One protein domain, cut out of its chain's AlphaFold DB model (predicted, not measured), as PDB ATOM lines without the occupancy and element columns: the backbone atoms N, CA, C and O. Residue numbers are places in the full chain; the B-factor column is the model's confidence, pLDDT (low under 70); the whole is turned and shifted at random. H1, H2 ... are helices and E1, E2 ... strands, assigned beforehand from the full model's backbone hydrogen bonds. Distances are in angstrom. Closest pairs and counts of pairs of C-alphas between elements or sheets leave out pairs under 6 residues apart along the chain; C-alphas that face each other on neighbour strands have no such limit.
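AT A GLANCE: This is residues 29 to 171 of the 173 residues of the protein "Nep1-like protein" of Hyaloperonospora arabidopsidis (UniProt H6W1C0). With little regular structure, this is a long, twisted sheet, E1 E2 E3, among long loops, with the short helix H1 over one face and residues 148 to 152 alongside E3. The 143 printed residues run H1, E1, E2, E3, H2, mixed in class, with only 44 in named elements; the antiparallel sheet is a meander, each strand beside the one before. It is compact, radius of gyration of the C-alphas 16.2 A, spans 46 by 35 by 26 A.

HOW THE PARTS SIT: Find H1, residues 45 to 52, on the sheet of E1, residues 99 to 105, E2, residues 108 to 120, and E3, residues 128 to 139, at a height over the sheet of 9.0 A. Its closest C-alphas to E1 are Ala 50 and Ala 100, 6.8 A. In hairpin E1 and E2, N 101 and O 112 are within hydrogen-bond range, 2.9 A; in hairpin E2 and E3, N 115 and O 133, 2.8 A. E2 bends by 73 degrees at residue 117. H2, residues 168 to 171, is not on the sheet.

IN THESE COORDINATES: H1 begins at C-alpha 45, (232.824, 182.476, 210.072). E2 spans 33.0 A and E3 32.5 A. H2 ends at C-alpha 171, (243.115, 168.654, 220.553).

THE WHOLE: The printed part has no cut; links H1 to E1 and E3 to H2 are long. pLDDT is under 70 at residues 141 to 159 and 171.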
ATOM      1  N   ILE A  29     240.090 200.400 238.164       94.19
ATOM      2  CA  ILE A  29     239.316 199.755 239.247       94.19
ATOM      3  C   ILE A  29     240.053 198.530 239.803       94.19
ATOM      4  O   ILE A  29     241.076 198.130 239.239       94.19
ATOM      5  N   ASN A  30     239.619 197.964 240.939       93.25
ATOM      6  CA  ASN A  30     240.285 196.768 241.470       93.25
ATOM      7  C   ASN A  30     240.228 195.622 240.444       93.25
ATOM      8  O   ASN A  30     239.278 195.510 239.671       93.25
ATOM      9  N   HIS A  31     241.260 194.772 240.413       91.75
ATOM     10  CA  HIS A  31     241.356 193.706 239.407       91.75
ATOM     11  C   HIS A  31     240.213 192.691 239.517       91.75
ATOM     12  O   HIS A  31     239.874 192.055 238.528       91.75
ATOM     13  N   ASP A  32     239.625 192.546 240.703       93.00
ATOM     14  CA  ASP A  32     238.474 191.701 241.010       93.00
ATOM     15  C   ASP A  32     237.120 192.410 240.851       93.00
ATOM     16  O   ASP A  32     236.100 191.748 240.964       93.00
ATOM     17  N   GLU A  33     237.092 193.700 240.509       95.38
ATOM     18  CA  GLU A  33     235.867 194.463 240.200       95.38
ATOM     19  C   GLU A  33     235.633 194.612 238.689       95.38
ATOM     20  O   GLU A  33     234.576 195.075 238.251       95.38
ATOM     21  N   VAL A  34     236.612 194.235 237.859       96.00
ATOM     22  CA  VAL A  34     236.446 194.269 236.404       96.00
ATOM     23  C   VAL A  34     235.500 193.149 235.985       96.00
ATOM     24  O   VAL A  34     235.864 191.971 235.954       96.00
ATOM     25  N   LYS A  35     234.270 193.528 235.637       96.62
ATOM     26  CA  LYS A  35     233.273 192.599 235.111       96.62
ATOM     27  C   LYS A  35     233.668 192.117 233.711       96.62
ATOM     28  O   LYS A  35     233.923 192.934 232.827       96.62
ATOM     29  N   ALA A  36     233.699 190.798 233.526       96.44
ATOM     30  CA  ALA A  36     233.919 190.173 232.228       96.44
ATOM     31  C   ALA A  36     232.736 190.417 231.277       96.44
ATOM     32  O   ALA A  36     231.584 190.531 231.705       96.44
ATOM     33  N   PHE A  37     233.032 190.469 229.983       96.75
ATOM     34  CA  PHE A  37     232.035 190.501 228.925       96.75
ATOM     35  C   PHE A  37     231.374 189.130 228.800       96.75
ATOM     36  O   PHE A  37     232.042 188.095 228.855       96.75
ATOM     37  N   SER A  38     230.063 189.126 228.571       95.62
ATOM     38  CA  SER A  38     229.378 187.899 228.162       95.62
ATOM     39  C   SER A  38     229.824 187.525 226.750       95.62
ATOM     40  O   SER A  38     229.961 188.399 225.892       95.62
ATOM     41  N   GLN A  39     230.068 186.239 226.503       95.31
ATOM     42  CA  GLN A  39     230.351 185.772 225.150       95.31
ATOM     43  C   GLN A  39     229.087 185.936 224.299       95.31
ATOM     44  O   GLN A  39     228.034 185.418 224.662       95.31
ATOM     45  N   LEU A  40     229.200 186.678 223.198       94.38
ATOM     46  CA  LEU A  40     228.118 186.856 222.231       94.38
ATOM     47  C   LEU A  40     227.992 185.622 221.331       94.38
ATOM     48  O   LEU A  40     228.968 184.890 221.129       94.38
ATOM     49  N   ASP A  41     226.804 185.426 220.760       96.50
ATOM     50  CA  ASP A  41     226.587 184.402 219.742       96.50
ATOM     51  C   ASP A  41     227.381 184.754 218.470       96.50
ATOM     52  O   ASP A  41     227.272 185.875 217.972       96.50
ATOM     53  N   PRO A  42     228.218 183.840 217.943       96.06
ATOM     54  CA  PRO A  42     229.076 184.141 216.804       96.06
ATOM     55  C   PRO A  42     228.278 184.195 215.493       96.06
ATOM     56  O   PRO A  42     227.626 183.219 215.113       96.06
ATOM     57  N   GLU A  43     228.399 185.293 214.747       94.94
ATOM     58  CA  GLU A  43     227.663 185.502 213.494       94.94
ATOM     59  C   GLU A  43     228.528 185.165 212.273       94.94
ATOM     60  O   GLU A  43     228.118 184.429 211.368       94.94
ATOM     61  N   THR A  44     229.765 185.660 212.261       92.12
ATOM     62  CA  THR A  44     230.707 185.494 211.149       92.12
ATOM     63  C   THR A  44     231.477 184.176 211.235       92.12
ATOM     64  O   THR A  44     231.707 183.622 212.310       92.12
ATOM     65  N   GLU A  45     231.980 183.683 210.100       88.50
ATOM     66  CA  GLU A  45     232.824 182.476 210.072       88.50
ATOM     67  C   GLU A  45     234.103 182.622 210.911       88.50
ATOM     68  O   GLU A  45     234.586 181.653 211.499       88.50
ATOM     69  N   ALA A  46     234.641 183.841 211.017       88.88
ATOM     70  CA  ALA A  46     235.798 184.123 211.858       88.88
ATOM     71  C   ALA A  46     235.458 184.031 213.355       88.88
ATOM     72  O   ALA A  46     236.243 183.470 214.115       88.88
ATOM     73  N   GLU A  47     234.290 184.526 213.774       93.38
ATOM     74  CA  GLU A  47     233.812 184.414 215.159       93.38
ATOM     75  C   GLU A  47     233.487 182.965 215.520       93.38
ATOM     76  O   GLU A  47     233.922 182.484 216.565       93.38
ATOM     77  N   LYS A  48     232.815 182.225 214.628       91.81
ATOM     78  CA  LYS A  48     232.548 180.790 214.820       91.81
ATOM     79  C   LYS A  48     233.849 180.006 214.966       91.81
ATOM     80  O   LYS A  48     233.966 179.160 215.852       91.81
ATOM     81  N   ALA A  49     234.852 180.312 214.141       88.81
ATOM     82  CA  ALA A  49     236.182 179.732 214.271       88.81
ATOM     83  C   ALA A  49     236.862 180.140 215.590       88.81
ATOM     84  O   ALA A  49     237.476 179.292 216.231       88.81
ATOM     85  N   ALA A  50     236.739 181.396 216.024       91.50
ATOM     86  CA  ALA A  50     237.321 181.865 217.281       91.50
ATOM     87  C   ALA A  50     236.710 181.166 218.506       91.50
ATOM     88  O   ALA A  50     237.427 180.821 219.439       91.50
ATOM     89  N   VAL A  51     235.403 180.904 218.495       92.31
ATOM     90  CA  VAL A  51     234.744 180.132 219.556       92.31
ATOM     91  C   VAL A  51     235.171 178.664 219.496       92.31
ATOM     92  O   VAL A  51     235.590 178.105 220.506       92.31
ATOM     93  N   ARG A  52     235.130 178.045 218.308       87.44
ATOM     94  CA  ARG A  52     235.460 176.621 218.112       87.44
ATOM     95  C   ARG A  52     236.912 176.282 218.449       87.44
ATOM     96  O   ARG A  52     237.181 175.193 218.939       87.44
ATOM     97  N   PHE A  53     237.845 177.175 218.132       85.50
ATOM     98  CA  PHE A  53     239.282 176.939 218.280       85.50
ATOM     99  C   PHE A  53     239.894 177.693 219.464       85.50
ATOM    100  O   PHE A  53     241.111 177.898 219.482       85.50
ATOM    101  N   ASN A  54     239.075 178.127 220.425       88.44
ATOM    102  CA  ASN A  54     239.561 178.700 221.671       88.44
ATOM    103  C   ASN A  54     240.295 177.618 222.488       88.44
ATOM    104  O   ASN A  54     239.676 176.613 222.838       88.44
ATOM    105  N   PRO A  55     241.596 177.772 222.792       85.25
ATOM    106  CA  PRO A  55     242.336 176.744 223.512       85.25
ATOM    107  C   PRO A  55     241.850 176.574 224.953       85.25
ATOM    108  O   PRO A  55     241.722 177.550 225.693       85.25
ATOM    109  N   THR A  56     241.716 175.329 225.401       85.50
ATOM    110  CA  THR A  56     241.609 175.027 226.832       85.50
ATOM    111  C   THR A  56     242.937 175.348 227.514       85.50
ATOM    112  O   THR A  56     243.997 174.864 227.109       85.50
ATOM    113  N   ILE A  57     242.899 176.168 228.565       83.56
ATOM    114  CA  ILE A  57     244.083 176.501 229.362       83.56
ATOM    115  C   ILE A  57     244.058 175.765 230.701       83.56
ATOM    116  O   ILE A  57     243.056 175.759 231.417       83.56
ATOM    117  N   VAL A  58     245.193 175.176 231.074       84.12
ATOM    118  CA  VAL A  58     245.372 174.523 232.375       84.12
ATOM    119  C   VAL A  58     246.265 175.398 233.243       84.12
ATOM    120  O   VAL A  58     247.442 175.605 232.942       84.12
ATOM    121  N   ILE A  59     245.713 175.911 234.344       85.06
ATOM    122  CA  ILE A  59     246.467 176.734 235.292       85.06
ATOM    123  C   ILE A  59     247.129 175.832 236.336       85.06
ATOM    124  O   ILE A  59     246.519 175.456 237.332       85.06
ATOM    125  N   THR A  60     248.403 175.507 236.127       83.94
ATOM    126  CA  THR A  60     249.195 174.706 237.080       83.94
ATOM    127  C   THR A  60     249.799 175.555 238.199       83.94
ATOM    128  O   THR A  60     250.002 175.080 239.316       83.94
ATOM    129  N   ARG A  61     250.081 176.834 237.924       82.81
ATOM    130  CA  ARG A  61     250.652 177.790 238.879       82.81
ATOM    131  C   ARG A  61     250.305 179.221 238.475       82.81
ATOM    132  O   ARG A  61     250.283 179.551 237.298       82.81
ATOM    133  N   GLY A  62     250.127 180.090 239.467       85.62
ATOM    134  CA  GLY A  62     249.895 181.524 239.252       85.62
ATOM    135  C   GLY A  62     248.421 181.907 239.325       85.62
ATOM    136  O   GLY A  62     247.636 181.216 239.977       85.62
ATOM    137  N   CYS A  63     248.082 183.046 238.728       89.81
ATOM    138  CA  CYS A  63     246.726 183.583 238.720       89.81
ATOM    139  C   CYS A  63     245.854 182.927 237.648       89.81
ATOM    140  O   CYS A  63     246.353 182.450 236.632       89.81
ATOM    141  N   TYR A  64     244.545 182.939 237.880       92.06
ATOM    142  CA  TYR A  64     243.557 182.593 236.856       92.06
ATOM    143  C   TYR A  64     243.389 183.784 235.892       92.06
ATOM    144  O   TYR A  64     243.872 184.874 236.214       92.06
ATOM    145  N   PRO A  65     242.750 183.617 234.720       92.81
ATOM    146  CA  PRO A  65     242.428 184.746 233.853       92.81
ATOM    147  C   PRO A  65     241.401 185.695 234.480       92.81
ATOM    148  O   PRO A  65     240.451 185.253 235.119       92.81
ATOM    149  N   TYR A  66     241.582 186.995 234.257       95.50
ATOM    150  CA  TYR A  66     240.684 188.076 234.675       95.50
ATOM    151  C   TYR A  66     240.314 188.926 233.463       95.50
ATOM    152  O   TYR A  66     241.040 188.951 232.467       95.50
ATOM    153  N   ALA A  67     239.223 189.680 233.565       96.69
ATOM    154  CA  ALA A  67     238.977 190.775 232.642       96.69
ATOM    155  C   ALA A  67     239.975 191.915 232.909       96.69
ATOM    156  O   ALA A  67     240.195 192.319 234.049       96.69
ATOM    157  N   MET A  68     240.606 192.427 231.852       95.75
ATOM    158  CA  MET A  68     241.442 193.630 231.927       95.75
ATOM    159  C   MET A  68     240.602 194.903 231.815       95.75
ATOM    160  O   MET A  68     240.994 195.932 232.352       95.75
ATOM    161  N   VAL A  69     239.483 194.851 231.096       96.00
ATOM    162  CA  VAL A  69     238.627 196.001 230.789       96.00
ATOM    163  C   VAL A  69     237.160 195.583 230.839       96.00
ATOM    164  O   VAL A  69     236.865 194.432 230.515       96.00
ATOM    165  N   ASN A  70     236.275 196.490 231.254       95.25
ATOM    166  CA  ASN A  70     234.822 196.291 231.275       95.25
ATOM    167  C   ASN A  70     234.104 197.125 230.189       95.25
ATOM    168  O   ASN A  70     234.732 197.869 229.436       95.25
ATOM    169  N   GLU A  71     232.774 197.017 230.120       94.69
ATOM    170  CA  GLU A  71     231.924 197.665 229.102       94.69
ATOM    171  C   GLU A  71     232.011 199.199 229.072       94.69
ATOM    172  O   GLU A  71     231.840 199.798 228.014       94.69
ATOM    173  N   VAL A  72     232.318 199.841 230.203       93.94
ATOM    174  CA  VAL A  72     232.457 201.307 230.303       93.94
ATOM    175  C   VAL A  72     233.903 201.782 230.117       93.94
ATOM    176  O   VAL A  72     234.207 202.955 230.322       93.94
ATOM    177  N   GLY A  73     234.817 200.879 229.746       93.50
ATOM    178  CA  GLY A  73     236.221 201.197 229.482       93.50
ATOM    179  C   GLY A  73     237.093 201.355 230.732       93.50
ATOM    180  O   GLY A  73     238.241 201.786 230.617       93.50
ATOM    181  N   GLN A  74     236.599 200.994 231.921       95.00
ATOM    182  CA  GLN A  74     237.439 200.938 233.120       95.00
ATOM    183  C   GLN A  74     238.387 199.747 233.036       95.00
ATOM    184  O   GLN A  74     238.004 198.678 232.557       95.00
ATOM    185  N   THR A  75     239.612 199.915 233.533       94.94
ATOM    186  CA  THR A  75     240.654 198.883 233.436       94.94
ATOM    187  C   THR A  75     241.110 198.358 234.790       94.94
ATOM    188  O   THR A  75     241.032 199.051 235.804       94.94
ATOM    189  N   SER A  76     241.619 197.127 234.808       92.56
ATOM    190  CA  SER A  76     242.250 196.530 235.984       92.56
ATOM    191  C   SER A  76     243.462 197.362 236.391       92.56
ATOM    192  O   SER A  76     244.447 197.471 235.650       92.56
ATOM    193  N   LYS A  77     243.399 197.959 237.581       89.56
ATOM    194  CA  LYS A  77     244.466 198.821 238.081       89.56
ATOM    195  C   LYS A  77     245.664 198.020 238.570       89.56
ATOM    196  O   LYS A  77     245.584 196.857 238.968       89.56
ATOM    197  N   VAL A  78     246.801 198.702 238.603       74.88
ATOM    198  CA  VAL A  78     248.024 198.206 239.228       74.88
ATOM    199  C   VAL A  78     247.763 197.932 240.710       74.88
ATOM    200  O   VAL A  78     247.499 198.855 241.478       74.88
ATOM    201  N   PHE A  79     247.920 196.679 241.134       76.38
ATOM    202  CA  PHE A  79     247.993 196.326 242.551       76.38
ATOM    203  C   PHE A  79     249.377 195.786 242.909       76.38
ATOM    204  O   PHE A  79     250.150 195.334 242.058       76.38
ATOM    205  N   LYS A  80     249.723 195.861 244.197       76.56
ATOM    206  CA  LYS A  80     251.020 195.401 244.692       76.56
ATOM    207  C   LYS A  80     251.084 193.874 244.555       76.56
ATOM    208  O   LYS A  80     250.339 193.182 245.246       76.56
ATOM    209  N   PRO A  81     251.984 193.309 243.733       72.88
ATOM    210  CA  PRO A  81     251.918 191.896 243.382       72.88
ATOM    211  C   PRO A  81     252.515 190.985 244.466       72.88
ATOM    212  O   PRO A  81     252.916 189.874 244.160       72.88
ATOM    213  N   LEU A  82     252.599 191.431 245.722       75.31
ATOM    214  CA  LEU A  82     253.222 190.683 246.812       75.31
ATOM    215  C   LEU A  82     252.357 189.507 247.296       75.31
ATOM    216  O   LEU A  82     251.215 189.304 246.870       75.31
ATOM    217  N   GLY A  83     252.937 188.732 248.212       82.50
ATOM    218  CA  GLY A  83     252.316 187.560 248.814       82.50
ATOM    219  C   GLY A  83     252.553 186.295 247.996       82.50
ATOM    220  O   GLY A  83     253.484 186.214 247.188       82.50
ATOM    221  N   SER A  84     251.705 185.293 248.226       81.81
ATOM    222  CA  SER A  84     251.779 184.018 247.516       81.81
ATOM    223  C   SER A  84     251.576 184.202 246.008       81.81
ATOM    224  O   SER A  84     250.927 185.147 245.544       81.81
ATOM    225  N   HIS A  85     252.118 183.261 245.231       78.69
ATOM    226  CA  HIS A  85     252.117 183.307 243.766       78.69
ATOM    227  C   HIS A  85     250.718 183.428 243.134       78.69
ATOM    228  O   HIS A  85     250.606 183.853 241.990       78.69
ATOM    229  N   ASN A  86     249.665 183.043 243.861       80.12
ATOM    230  CA  ASN A  86     248.265 183.120 243.445       80.12
ATOM    231  C   ASN A  86     247.367 183.852 244.464       80.12
ATOM    232  O   ASN A  86     246.141 183.777 244.379       80.12
ATOM    233  N   GLY A  87     247.950 184.540 245.450       83.81
ATOM    234  CA  GLY A  87     247.186 185.252 246.475       83.81
ATOM    235  C   GLY A  87     246.330 186.354 245.857       83.81
ATOM    236  O   GLY A  87     246.855 187.154 245.080       83.81
ATOM    237  N   HIS A  88     245.042 186.387 246.209       86.88
ATOM    238  CA  HIS A  88     244.034 187.324 245.690       86.88
ATOM    239  C   HIS A  88     243.805 187.265 244.171       86.88
ATOM    240  O   HIS A  88     243.291 188.220 243.604       86.88
ATOM    241  N   CYS A  89     244.190 186.174 243.494       89.62
ATOM    242  CA  CYS A  89     243.985 186.056 242.048       89.62
ATOM    243  C   CYS A  89     243.532 184.653 241.581       89.62
ATOM    244  O   CYS A  89     243.900 184.198 240.497       89.62
ATOM    245  N   LYS A  90     242.712 183.961 242.389       90.31
ATOM    246  CA  LYS A  90     242.128 182.634 242.074       90.31
ATOM    247  C   LYS A  90     240.713 182.675 241.475       90.31
ATOM    248  O   LYS A  90     240.186 181.644 241.090       90.31
ATOM    249  N   GLY A  91     240.110 183.853 241.395       88.69
ATOM    250  CA  GLY A  91     238.849 184.127 240.711       88.69
ATOM    251  C   GLY A  91     238.340 185.509 241.118       88.69
ATOM    252  O   GLY A  91     238.533 185.903 242.266       88.69
ATOM    253  N   SER A  92     237.736 186.240 240.181       89.19
ATOM    254  CA  SER A  92     237.186 187.589 240.405       89.19
ATOM    255  C   SER A  92     235.792 187.580 241.037       89.19
ATOM    256  O   SER A  92     235.328 188.604 241.506       89.19
ATOM    257  N   GLY A  93     235.074 186.453 240.980       91.69
ATOM    258  CA  GLY A  93     233.623 186.428 241.216       91.69
ATOM    259  C   GLY A  93     232.793 186.956 240.033       91.69
ATOM    260  O   GLY A  93     231.587 186.733 239.994       91.69
ATOM    261  N   HIS A  94     233.431 187.561 239.027       91.88
ATOM    262  CA  HIS A  94     232.807 188.053 237.792       91.88
ATOM    263  C   HIS A  94     233.132 187.204 236.552       91.88
ATOM    264  O   HIS A  94     232.875 187.629 235.430       91.88
ATOM    265  N   GLY A  95     233.696 186.011 236.752       90.12
ATOM    266  CA  GLY A  95     234.121 185.119 235.674       90.12
ATOM    267  C   GLY A  95     235.516 185.431 235.118       90.12
ATOM    268  O   GLY A  95     236.160 186.420 235.476       90.12
ATOM    269  N   SER A  96     235.985 184.533 234.256       93.94
ATOM    270  CA  SER A  96     237.238 184.668 233.503       93.94
ATOM    271  C   SER A  96     236.979 185.339 232.155       93.94
ATOM    272  O   SER A  96     235.871 185.269 231.631       93.94
ATOM    273  N   GLN A  97     238.017 185.925 231.554       96.25
ATOM    274  CA  GLN A  97     237.936 186.527 230.223       96.25
ATOM    275  C   GLN A  97     239.050 186.007 229.315       96.25
ATOM    276  O   GLN A  97     240.210 185.904 229.722       96.25
ATOM    277  N   VAL A  98     238.690 185.745 228.061       95.88
ATOM    278  CA  VAL A  98     239.616 185.606 226.935       95.88
ATOM    279  C   VAL A  98     239.319 186.708 225.922       95.88
ATOM    280  O   VAL A  98     238.166 187.107 225.746       95.88
ATOM    281  N   TYR A  99     240.365 187.209 225.274       96.56
ATOM    282  CA  TYR A  99     240.269 188.163 224.174       96.56
ATOM    283  C   TYR A  99     240.768 187.492 222.903       96.56
ATOM    284  O   TYR A  99     241.842 186.898 222.923       96.56
ATOM    285  N   ALA A 100     240.023 187.591 221.805       95.62
ATOM    286  CA  ALA A 100     240.405 186.995 220.531       95.62
ATOM    287  C   ALA A 100     240.501 188.058 219.432       95.62
ATOM    288  O   ALA A 100     239.688 188.979 219.365       95.62
ATOM    289  N   ARG A 101     241.490 187.920 218.546       95.69
ATOM    290  CA  ARG A 101     241.594 188.711 217.315       95.69
ATOM    291  C   ARG A 101     242.045 187.830 216.166       95.69
ATOM    292  O   ARG A 101     243.075 187.165 216.264       95.69
ATOM    293  N   SER A 102     241.308 187.865 215.063       93.00
ATOM    294  CA  SER A 102     241.601 187.067 213.874       93.00
ATOM    295  C   SER A 102     242.042 187.914 212.686       93.00
ATOM    296  O   SER A 102     241.607 189.052 212.519       93.00
ATOM    297  N   THR A 103     242.877 187.341 211.824       92.62
ATOM    298  CA  THR A 103     243.239 187.915 210.524       92.62
ATOM    299  C   THR A 103     243.576 186.818 209.517       92.62
ATOM    300  O   THR A 103     243.943 185.705 209.899       92.62
ATOM    301  N   LYS A 104     243.492 187.133 208.222       88.94
ATOM    302  CA  LYS A 104     244.093 186.294 207.181       88.94
ATOM    303  C   LYS A 104     245.590 186.581 207.115       88.94
ATOM    304  O   LYS A 104     246.008 187.735 207.049       88.94
ATOM    305  N   HIS A 105     246.404 185.536 207.127       84.19
ATOM    306  CA  HIS A 105     247.851 185.648 207.016       84.19
ATOM    307  C   HIS A 105     248.423 184.437 206.278       84.19
ATOM    308  O   HIS A 105     248.274 183.311 206.753       84.19
ATOM    309  N   ALA A 106     249.110 184.682 205.156       83.69
ATOM    310  CA  ALA A 106     249.636 183.641 204.264       83.69
ATOM    311  C   ALA A 106     248.555 182.608 203.884       83.69
ATOM    312  O   ALA A 106     248.720 181.415 204.127       83.69
ATOM    313  N   ASP A 107     247.418 183.112 203.393       82.38
ATOM    314  CA  ASP A 107     246.239 182.347 202.950       82.38
ATOM    315  C   ASP A 107     245.571 181.462 204.012       82.38
ATOM    316  O   ASP A 107     244.706 180.646 203.708       82.38
ATOM    317  N   LYS A 108     245.921 181.664 205.287       81.69
ATOM    318  CA  LYS A 108     245.362 180.937 206.432       81.69
ATOM    319  C   LYS A 108     244.683 181.892 207.395       81.69
ATOM    320  O   LYS A 108     245.118 183.035 207.557       81.69
ATOM    321  N   LEU A 109     243.647 181.416 208.079       85.56
ATOM    322  CA  LEU A 109     243.073 182.148 209.203       85.56
ATOM    323  C   LEU A 109     244.014 182.006 210.405       85.56
ATOM    324  O   LEU A 109     244.372 180.895 210.791       85.56
ATOM    325  N   ALA A 110     244.436 183.125 210.984       88.38
ATOM    326  CA  ALA A 110     245.210 183.176 212.214       88.38
ATOM    327  C   ALA A 110     244.383 183.872 213.293       88.38
ATOM    328  O   ALA A 110     243.914 184.987 213.072       88.38
ATOM    329  N   ILE A 111     244.223 183.233 214.448       91.06
ATOM    330  CA  ILE A 111     243.472 183.754 215.592       91.06
ATOM    331  C   ILE A 111     244.422 183.846 216.779       91.06
ATOM    332  O   ILE A 111     245.006 182.844 217.174       91.06
ATOM    333  N   ALA A 112     244.612 185.042 217.324       91.75
ATOM    334  CA  ALA A 112     245.353 185.258 218.557       91.75
ATOM    335  C   ALA A 112     244.372 185.348 219.727       91.75
ATOM    336  O   ALA A 112     243.486 186.199 219.715       91.75
ATOM    337  N   TYR A 113     244.564 184.497 220.728       93.12
ATOM    338  CA  TYR A 113     243.874 184.504 222.010       93.12
ATOM    339  C   TYR A 113     244.791 185.114 223.060       93.12
ATOM    340  O   TYR A 113     245.976 184.787 223.103       93.12
ATOM    341  N   ALA A 114     244.262 185.985 223.908       93.00
ATOM    342  CA  ALA A 114     245.000 186.642 224.970       93.00
ATOM    343  C   ALA A 114     244.271 186.482 226.308       93.00
ATOM    344  O   ALA A 114     243.069 186.730 226.417       93.00
ATOM    345  N   TYR A 115     245.032 186.096 227.327       92.12
ATOM    346  CA  TYR A 115     244.576 185.860 228.689       92.12
ATOM    347  C   TYR A 115     245.308 186.804 229.631       92.12
ATOM    348  O   TYR A 115     246.538 186.763 229.732       92.12
ATOM    349  N   TYR A 116     244.553 187.645 230.329       92.75
ATOM    350  CA  TYR A 116     245.102 188.592 231.289       92.75
ATOM    351  C   TYR A 116     245.163 187.978 232.688       92.75
ATOM    352  O   TYR A 116     244.194 187.412 233.182       92.75
ATOM    353  N   SER A 117     246.305 188.118 233.348       90.69
ATOM    354  CA  SER A 117     246.517 187.783 234.751       90.69
ATOM    355  C   SER A 117     246.961 189.035 235.514       90.69
ATOM    356  O   SER A 117     247.938 189.679 235.114       90.69
ATOM    357  N   PRO A 118     246.329 189.367 236.656       91.62
ATOM    358  CA  PRO A 118     246.674 190.560 237.430       91.62
ATOM    359  C   PRO A 118     248.149 190.603 237.861       91.62
ATOM    360  O   PRO A 118     248.771 191.669 237.898       91.62
ATOM    361  N   LYS A 119     248.735 189.433 238.147       87.81
ATOM    362  CA  LYS A 119     250.159 189.272 238.462       87.81
ATOM    363  C   LYS A 119     250.702 187.904 238.045       87.81
ATOM    364  O   LYS A 119     249.942 186.969 237.810       87.81
ATOM    365  N   ALA A 120     252.025 187.772 238.059       85.25
ATOM    366  CA  ALA A 120     252.720 186.490 238.087       85.25
ATOM    367  C   ALA A 120     253.880 186.501 239.090       85.25
ATOM    368  O   ALA A 120     254.419 187.550 239.450       85.25
ATOM    369  N   HIS A 121     254.277 185.301 239.508       82.69
ATOM    370  CA  HIS A 121     255.426 185.062 240.376       82.69
ATOM    371  C   HIS A 121     256.296 183.944 239.777       82.69
ATOM    372  O   HIS A 121     256.204 182.791 240.218       82.69
ATOM    373  N   PRO A 122     257.068 184.242 238.711       77.12
ATOM    374  CA  PRO A 122     257.788 183.221 237.948       77.12
ATOM    375  C   PRO A 122     258.874 182.535 238.790       77.12
ATOM    376  O   PRO A 122     258.993 181.308 238.786       77.12
ATOM    377  N   HIS A 123     259.596 183.314 239.598       76.56
ATOM    378  CA  HIS A 123     260.669 182.848 240.475       76.56
ATOM    379  C   HIS A 123     260.552 183.466 241.866       76.56
ATOM    380  O   HIS A 123     259.862 184.471 242.056       76.56
ATOM    381  N   GLN A 124     261.242 182.867 242.840       78.94
ATOM    382  CA  GLN A 124     261.295 183.404 244.198       78.94
ATOM    383  C   GLN A 124     261.708 184.878 244.171       78.94
ATOM    384  O   GLN A 124     262.645 185.262 243.478       78.94
ATOM    385  N   ARG A 125     260.996 185.694 244.952       80.19
ATOM    386  CA  ARG A 125     261.222 187.142 245.092       80.19
ATOM    387  C   ARG A 125     261.051 187.978 243.811       80.19
ATOM    388  O   ARG A 125     261.341 189.169 243.842       80.19
ATOM    389  N   VAL A 126     260.539 187.404 242.719       82.69
ATOM    390  CA  VAL A 126     260.231 188.137 241.481       82.69
ATOM    391  C   VAL A 126     258.724 188.218 241.300       82.69
ATOM    392  O   VAL A 126     258.049 187.196 241.216       82.69
ATOM    393  N   TRP A 127     258.187 189.430 241.204       84.75
ATOM    394  CA  TRP A 127     256.765 189.647 240.960       84.75
ATOM    395  C   TRP A 127     256.557 190.583 239.781       84.75
ATOM    396  O   TRP A 127     257.131 191.670 239.732       84.75
ATOM    397  N   ILE A 128     255.705 190.160 238.855       85.12
ATOM    398  CA  ILE A 128     255.371 190.904 237.643       85.12
ATOM    399  C   ILE A 128     253.891 191.266 237.719       85.12
ATOM    400  O   ILE A 128     253.070 190.437 238.109       85.12
ATOM    401  N   ARG A 129     253.557 192.512 237.383       88.75
ATOM    402  CA  ARG A 129     252.173 192.993 237.276       88.75
ATOM    403  C   ARG A 129     251.711 192.922 235.828       88.75
ATOM    404  O   ARG A 129     252.545 193.066 234.942       88.75
ATOM    405  N   HIS A 130     250.405 192.780 235.616       87.50
ATOM    406  CA  HIS A 130     249.770 192.800 234.293       87.50
ATOM    407  C   HIS A 130     250.421 191.833 233.307       87.50
ATOM    408  O   HIS A 130     251.099 192.227 232.360       87.50
ATOM    409  N   VAL A 131     250.219 190.545 233.553       85.94
ATOM    410  CA  VAL A 131     250.774 189.505 232.695       85.94
ATOM    411  C   VAL A 131     249.749 189.123 231.647       85.94
ATOM    412  O   VAL A 131     248.596 188.854 231.965       85.94
ATOM    413  N   TRP A 132     250.193 189.085 230.399       87.31
ATOM    414  CA  TRP A 132     249.410 188.609 229.275       87.31
ATOM    415  C   TRP A 132     250.018 187.316 228.764       87.31
ATOM    416  O   TRP A 132     251.208 187.276 228.466       87.31
ATOM    417  N   ASN A 133     249.193 186.279 228.665       84.81
ATOM    418  CA  ASN A 133     249.542 185.048 227.975       84.81
ATOM    419  C   ASN A 133     248.817 185.035 226.641       84.81
ATOM    420  O   ASN A 133     247.599 185.197 226.601       84.81
ATOM    421  N   ILE A 134     249.564 184.865 225.560       86.50
ATOM    422  CA  ILE A 134     249.011 184.829 224.208       86.50
ATOM    423  C   ILE A 134     249.067 183.388 223.707       86.50
ATOM    424  O   ILE A 134     249.957 182.647 224.092       86.50
ATOM    425  N   ALA A 135     248.119 182.973 222.879       86.31
ATOM    426  CA  ALA A 135     248.199 181.763 222.076       86.31
ATOM    427  C   ALA A 135     247.718 182.110 220.671       86.31
ATOM    428  O   ALA A 135     246.674 182.734 220.520       86.31
ATOM    429  N   VAL A 136     248.453 181.719 219.632       87.06
ATOM    430  CA  VAL A 136     247.970 181.866 218.251       87.06
ATOM    431  C   VAL A 136     247.504 180.507 217.748       87.06
ATOM    432  O   VAL A 136     248.082 179.476 218.055       87.06
ATOM    433  N   VAL A 137     246.440 180.483 216.967       86.00
ATOM    434  CA  VAL A 137     245.966 179.293 216.273       86.00
ATOM    435  C   VAL A 137     245.919 179.639 214.798       86.00
ATOM    436  O   VAL A 137     245.306 180.630 214.411       86.00
ATOM    437  N   ARG A 138     246.620 178.862 213.969       83.94
ATOM    438  CA  ARG A 138     246.543 178.975 212.512       83.94
ATOM    439  C   ARG A 138     245.700 177.820 211.988       83.94
ATOM    440  O   ARG A 138     245.870 176.689 212.429       83.94
ATOM    441  N   ILE A 139     244.787 178.120 211.075       78.12
ATOM    442  CA  ILE A 139     243.799 177.179 210.549       78.12
ATOM    443  C   ILE A 139     243.989 177.105 209.036       78.12
ATOM    444  O   ILE A 139     243.936 178.127 208.351       78.12
ATOM    445  N   ASN A 140     244.247 175.894 208.537       70.50
ATOM    446  CA  ASN A 140     244.512 175.636 207.121       70.50
ATOM    447  C   ASN A 140     243.222 175.414 206.299       70.50
ATOM    448  O   ASN A 140     243.179 175.823 205.146       70.50
ATOM    449  N   ASN A 141     242.172 174.811 206.883       61.38
ATOM    450  CA  ASN A 141     240.842 174.619 206.275       61.38
ATOM    451  C   ASN A 141     239.759 174.369 207.361       61.38
ATOM    452  O   ASN A 141     240.071 173.922 208.466       61.38
ATOM    453  N   SER A 142     238.494 174.644 207.025       50.97
ATOM    454  CA  SER A 142     237.260 174.438 207.805       50.97
ATOM    455  C   SER A 142     236.997 172.988 208.262       50.97
ATOM    456  O   SER A 142     236.313 172.785 209.270       50.97
ATOM    457  N   GLU A 143     237.592 171.995 207.589       50.59
ATOM    458  CA  GLU A 143     237.383 170.559 207.856       50.59
ATOM    459  C   GLU A 143     238.354 169.923 208.863       50.59
ATOM    460  O   GLU A 143     238.183 168.767 209.237       50.59
ATOM    461  N   GLY A 144     239.303 170.686 209.405       50.22
ATOM    462  CA  GLY A 144     240.010 170.276 210.615       50.22
ATOM    463  C   GLY A 144     241.512 170.067 210.473       50.22
ATOM    464  O   GLY A 144     242.045 169.636 209.457       50.22
ATOM    465  N   LEU A 145     242.164 170.415 211.583       52.41
ATOM    466  CA  LEU A 145     243.490 169.996 212.019       52.41
ATOM    467  C   LEU A 145     244.616 170.122 210.990       52.41
ATOM    468  O   LEU A 145     245.289 169.151 210.670       52.41
ATOM    469  N   GLU A 146     244.961 171.349 210.605       46.81
ATOM    470  CA  GLU A 146     246.357 171.585 210.244       46.81
ATOM    471  C   GLU A 146     246.916 172.854 210.883       46.81
ATOM    472  O   GLU A 146     246.695 173.977 210.427       46.81
ATOM    473  N   LYS A 147     247.749 172.590 211.900       49.81
ATOM    474  CA  LYS A 147     248.798 173.449 212.462       49.81
ATOM    475  C   LYS A 147     248.291 174.562 213.375       49.81
ATOM    476  O   LYS A 147     248.513 175.745 213.124       49.81
ATOM    477  N   VAL A 148     247.742 174.160 214.521       51.28
ATOM    478  CA  VAL A 148     247.661 175.041 215.693       51.28
ATOM    479  C   VAL A 148     249.090 175.474 216.034       51.28
ATOM    480  O   VAL A 148     249.921 174.657 216.382       51.28
ATOM    481  N   VAL A 149     249.440 176.746 215.875       51.66
ATOM    482  CA  VAL A 149     250.772 177.239 216.255       51.66
ATOM    483  C   VAL A 149     250.635 177.919 217.601       51.66
ATOM    484  O   VAL A 149     250.617 179.141 217.641       51.66
ATOM    485  N   VAL A 150     250.518 177.144 218.688       53.09
ATOM    486  CA  VAL A 150     250.353 177.699 220.046       53.09
ATOM    487  C   VAL A 150     251.606 178.458 220.441       53.09
ATOM    488  O   VAL A 150     252.550 177.880 220.967       53.09
ATOM    489  N   VAL A 151     251.599 179.761 220.197       52.28
ATOM    490  CA  VAL A 151     252.683 180.645 220.599       52.28
ATOM    491  C   VAL A 151     252.389 181.211 221.969       52.28
ATOM    492  O   VAL A 151     251.752 182.251 222.077       52.28
ATOM    493  N   THR A 152     252.828 180.487 222.997       52.31
ATOM    494  CA  THR A 152     252.679 180.891 224.397       52.31
ATOM    495  C   THR A 152     253.869 181.698 224.886       52.31
ATOM    496  O   THR A 152     255.020 181.355 224.610       52.31
ATOM    497  N   THR A 153     253.585 182.764 225.625       52.16
ATOM    498  CA  THR A 153     254.577 183.499 226.404       52.16
ATOM    499  C   THR A 153     254.645 182.862 227.788       52.16
ATOM    500  O   THR A 153     253.911 183.241 228.693       52.16
ATOM    501  N   THR A 154     255.528 181.889 227.989       50.28
ATOM    502  CA  THR A 154     255.745 181.305 229.329       50.28
ATOM    503  C   THR A 154     256.391 182.303 230.296       50.28
ATOM    504  O   THR A 154     256.356 182.116 231.512       50.28
ATOM    505  N   ASN A 155     256.998 183.363 229.754       53.12
ATOM    506  CA  ASN A 155     257.762 184.382 230.457       53.12
ATOM    507  C   ASN A 155     258.045 185.539 229.468       53.12
ATOM    508  O   ASN A 155     258.358 185.225 228.315       53.12
ATOM    509  N   PRO A 156     258.031 186.836 229.850       52.69
ATOM    510  CA  PRO A 156     258.522 187.929 228.992       52.69
ATOM    511  C   PRO A 156     259.934 187.715 228.407       52.69
ATOM    512  O   PRO A 156     260.316 188.421 227.481       52.69
ATOM    513  N   PHE A 157     260.702 186.743 228.914       53.44
ATOM    514  CA  PHE A 157     262.068 186.446 228.478       53.44
ATOM    515  C   PHE A 157     262.215 185.313 227.444       53.44
ATOM    516  O   PHE A 157     263.275 185.206 226.840       53.44
ATOM    517  N   ILE A 158     261.211 184.449 227.245       57.88
ATOM    518  CA  ILE A 158     261.379 183.191 226.471       57.88
ATOM    519  C   ILE A 158     260.771 183.292 225.060       57.88
ATOM    520  O   ILE A 158     261.012 182.451 224.196       57.88
ATOM    521  N   GLY A 159     260.037 184.372 224.782       65.75
ATOM    522  CA  GLY A 159     259.416 184.583 223.485       65.75
ATOM    523  C   GLY A 159     258.326 183.550 223.233       65.75
ATOM    524  O   GLY A 159     257.396 183.407 224.021       65.75
ATOM    525  N   PHE A 160     258.427 182.867 222.105       71.06
ATOM    526  CA  PHE A 160     257.302 182.241 221.447       71.06
ATOM    527  C   PHE A 160     257.664 180.805 221.055       71.06
ATOM    528  O   PHE A 160     258.527 180.587 220.207       71.06
ATOM    529  N   VAL A 161     257.003 179.816 221.665       74.81
ATOM    530  CA  VAL A 161     257.195 178.400 221.313       74.81
ATOM    531  C   VAL A 161     256.305 178.053 220.126       74.81
ATOM    532  O   VAL A 161     255.118 178.339 220.143       74.81
ATOM    533  N   LYS A 162     256.854 177.436 219.078       77.00
ATOM    534  CA  LYS A 162     256.066 176.972 217.929       77.00
ATOM    535  C   LYS A 162     255.862 175.465 218.021       77.00
ATOM    536  O   LYS A 162     256.824 174.711 217.923       77.00
ATOM    537  N   LYS A 163     254.605 175.039 218.126       75.62
ATOM    538  CA  LYS A 163     254.190 173.639 217.969       75.62
ATOM    539  C   LYS A 163     253.422 173.483 216.654       75.62
ATOM    540  O   LYS A 163     252.739 174.410 216.237       75.62
ATOM    541  N   THR A 164     253.605 172.368 215.950       72.62
ATOM    542  CA  THR A 164     252.936 172.094 214.656       72.62
ATOM    543  C   THR A 164     252.275 170.727 214.582       72.62
ATOM    544  O   THR A 164     251.528 170.479 213.640       72.62
ATOM    545  N   THR A 165     252.533 169.879 215.571       70.12
ATOM    546  CA  THR A 165     252.011 168.519 215.692       70.12
ATOM    547  C   THR A 165     251.420 168.398 217.084       70.12
ATOM    548  O   THR A 165     252.053 168.866 218.029       70.12
ATOM    549  N   PHE A 166     250.229 167.821 217.207       72.75
ATOM    550  CA  PHE A 166     249.504 167.687 218.468       72.75
ATOM    551  C   PHE A 166     249.075 166.247 218.642       72.75
ATOM    552  O   PHE A 166     248.664 165.605 217.676       72.75
ATOM    553  N   GLU A 167     249.148 165.777 219.876       77.69
ATOM    554  CA  GLU A 167     248.534 164.515 220.245       77.69
ATOM    555  C   GLU A 167     247.007 164.680 220.297       77.69
ATOM    556  O   GLU A 167     246.518 165.772 220.608       77.69
ATOM    557  N   PRO A 168     246.218 163.620 220.045       71.69
ATOM    558  CA  PRO A 168     244.759 163.712 220.048       71.69
ATOM    559  C   PRO A 168     244.175 164.315 221.333       71.69
ATOM    560  O   PRO A 168     243.246 165.112 221.263       71.69
ATOM    561  N   TYR A 169     244.754 164.006 222.500       75.44
ATOM    562  CA  TYR A 169     244.294 164.543 223.788       75.44
ATOM    563  C   TYR A 169     244.544 166.051 223.946       75.44
ATOM    564  O   TYR A 169     243.844 166.709 224.704       75.44
ATOM    565  N   GLU A 170     245.521 166.615 223.232       72.75
ATOM    566  CA  GLU A 170     245.801 168.056 223.242       72.75
ATOM    567  C   GLU A 170     244.827 168.833 222.349       72.75
ATOM    568  O   GLU A 170     244.721 170.052 222.460       72.75
ATOM    569  N   MET A 171     244.130 168.120 221.460       69.81
ATOM    570  CA  MET A 171     243.115 168.654 220.553       69.81
ATOM    571  C   MET A 171     241.685 168.373 221.028       69.81
ATOM    572  O   MET A 171     240.749 168.957 220.488       69.81
TER     573      MET A 171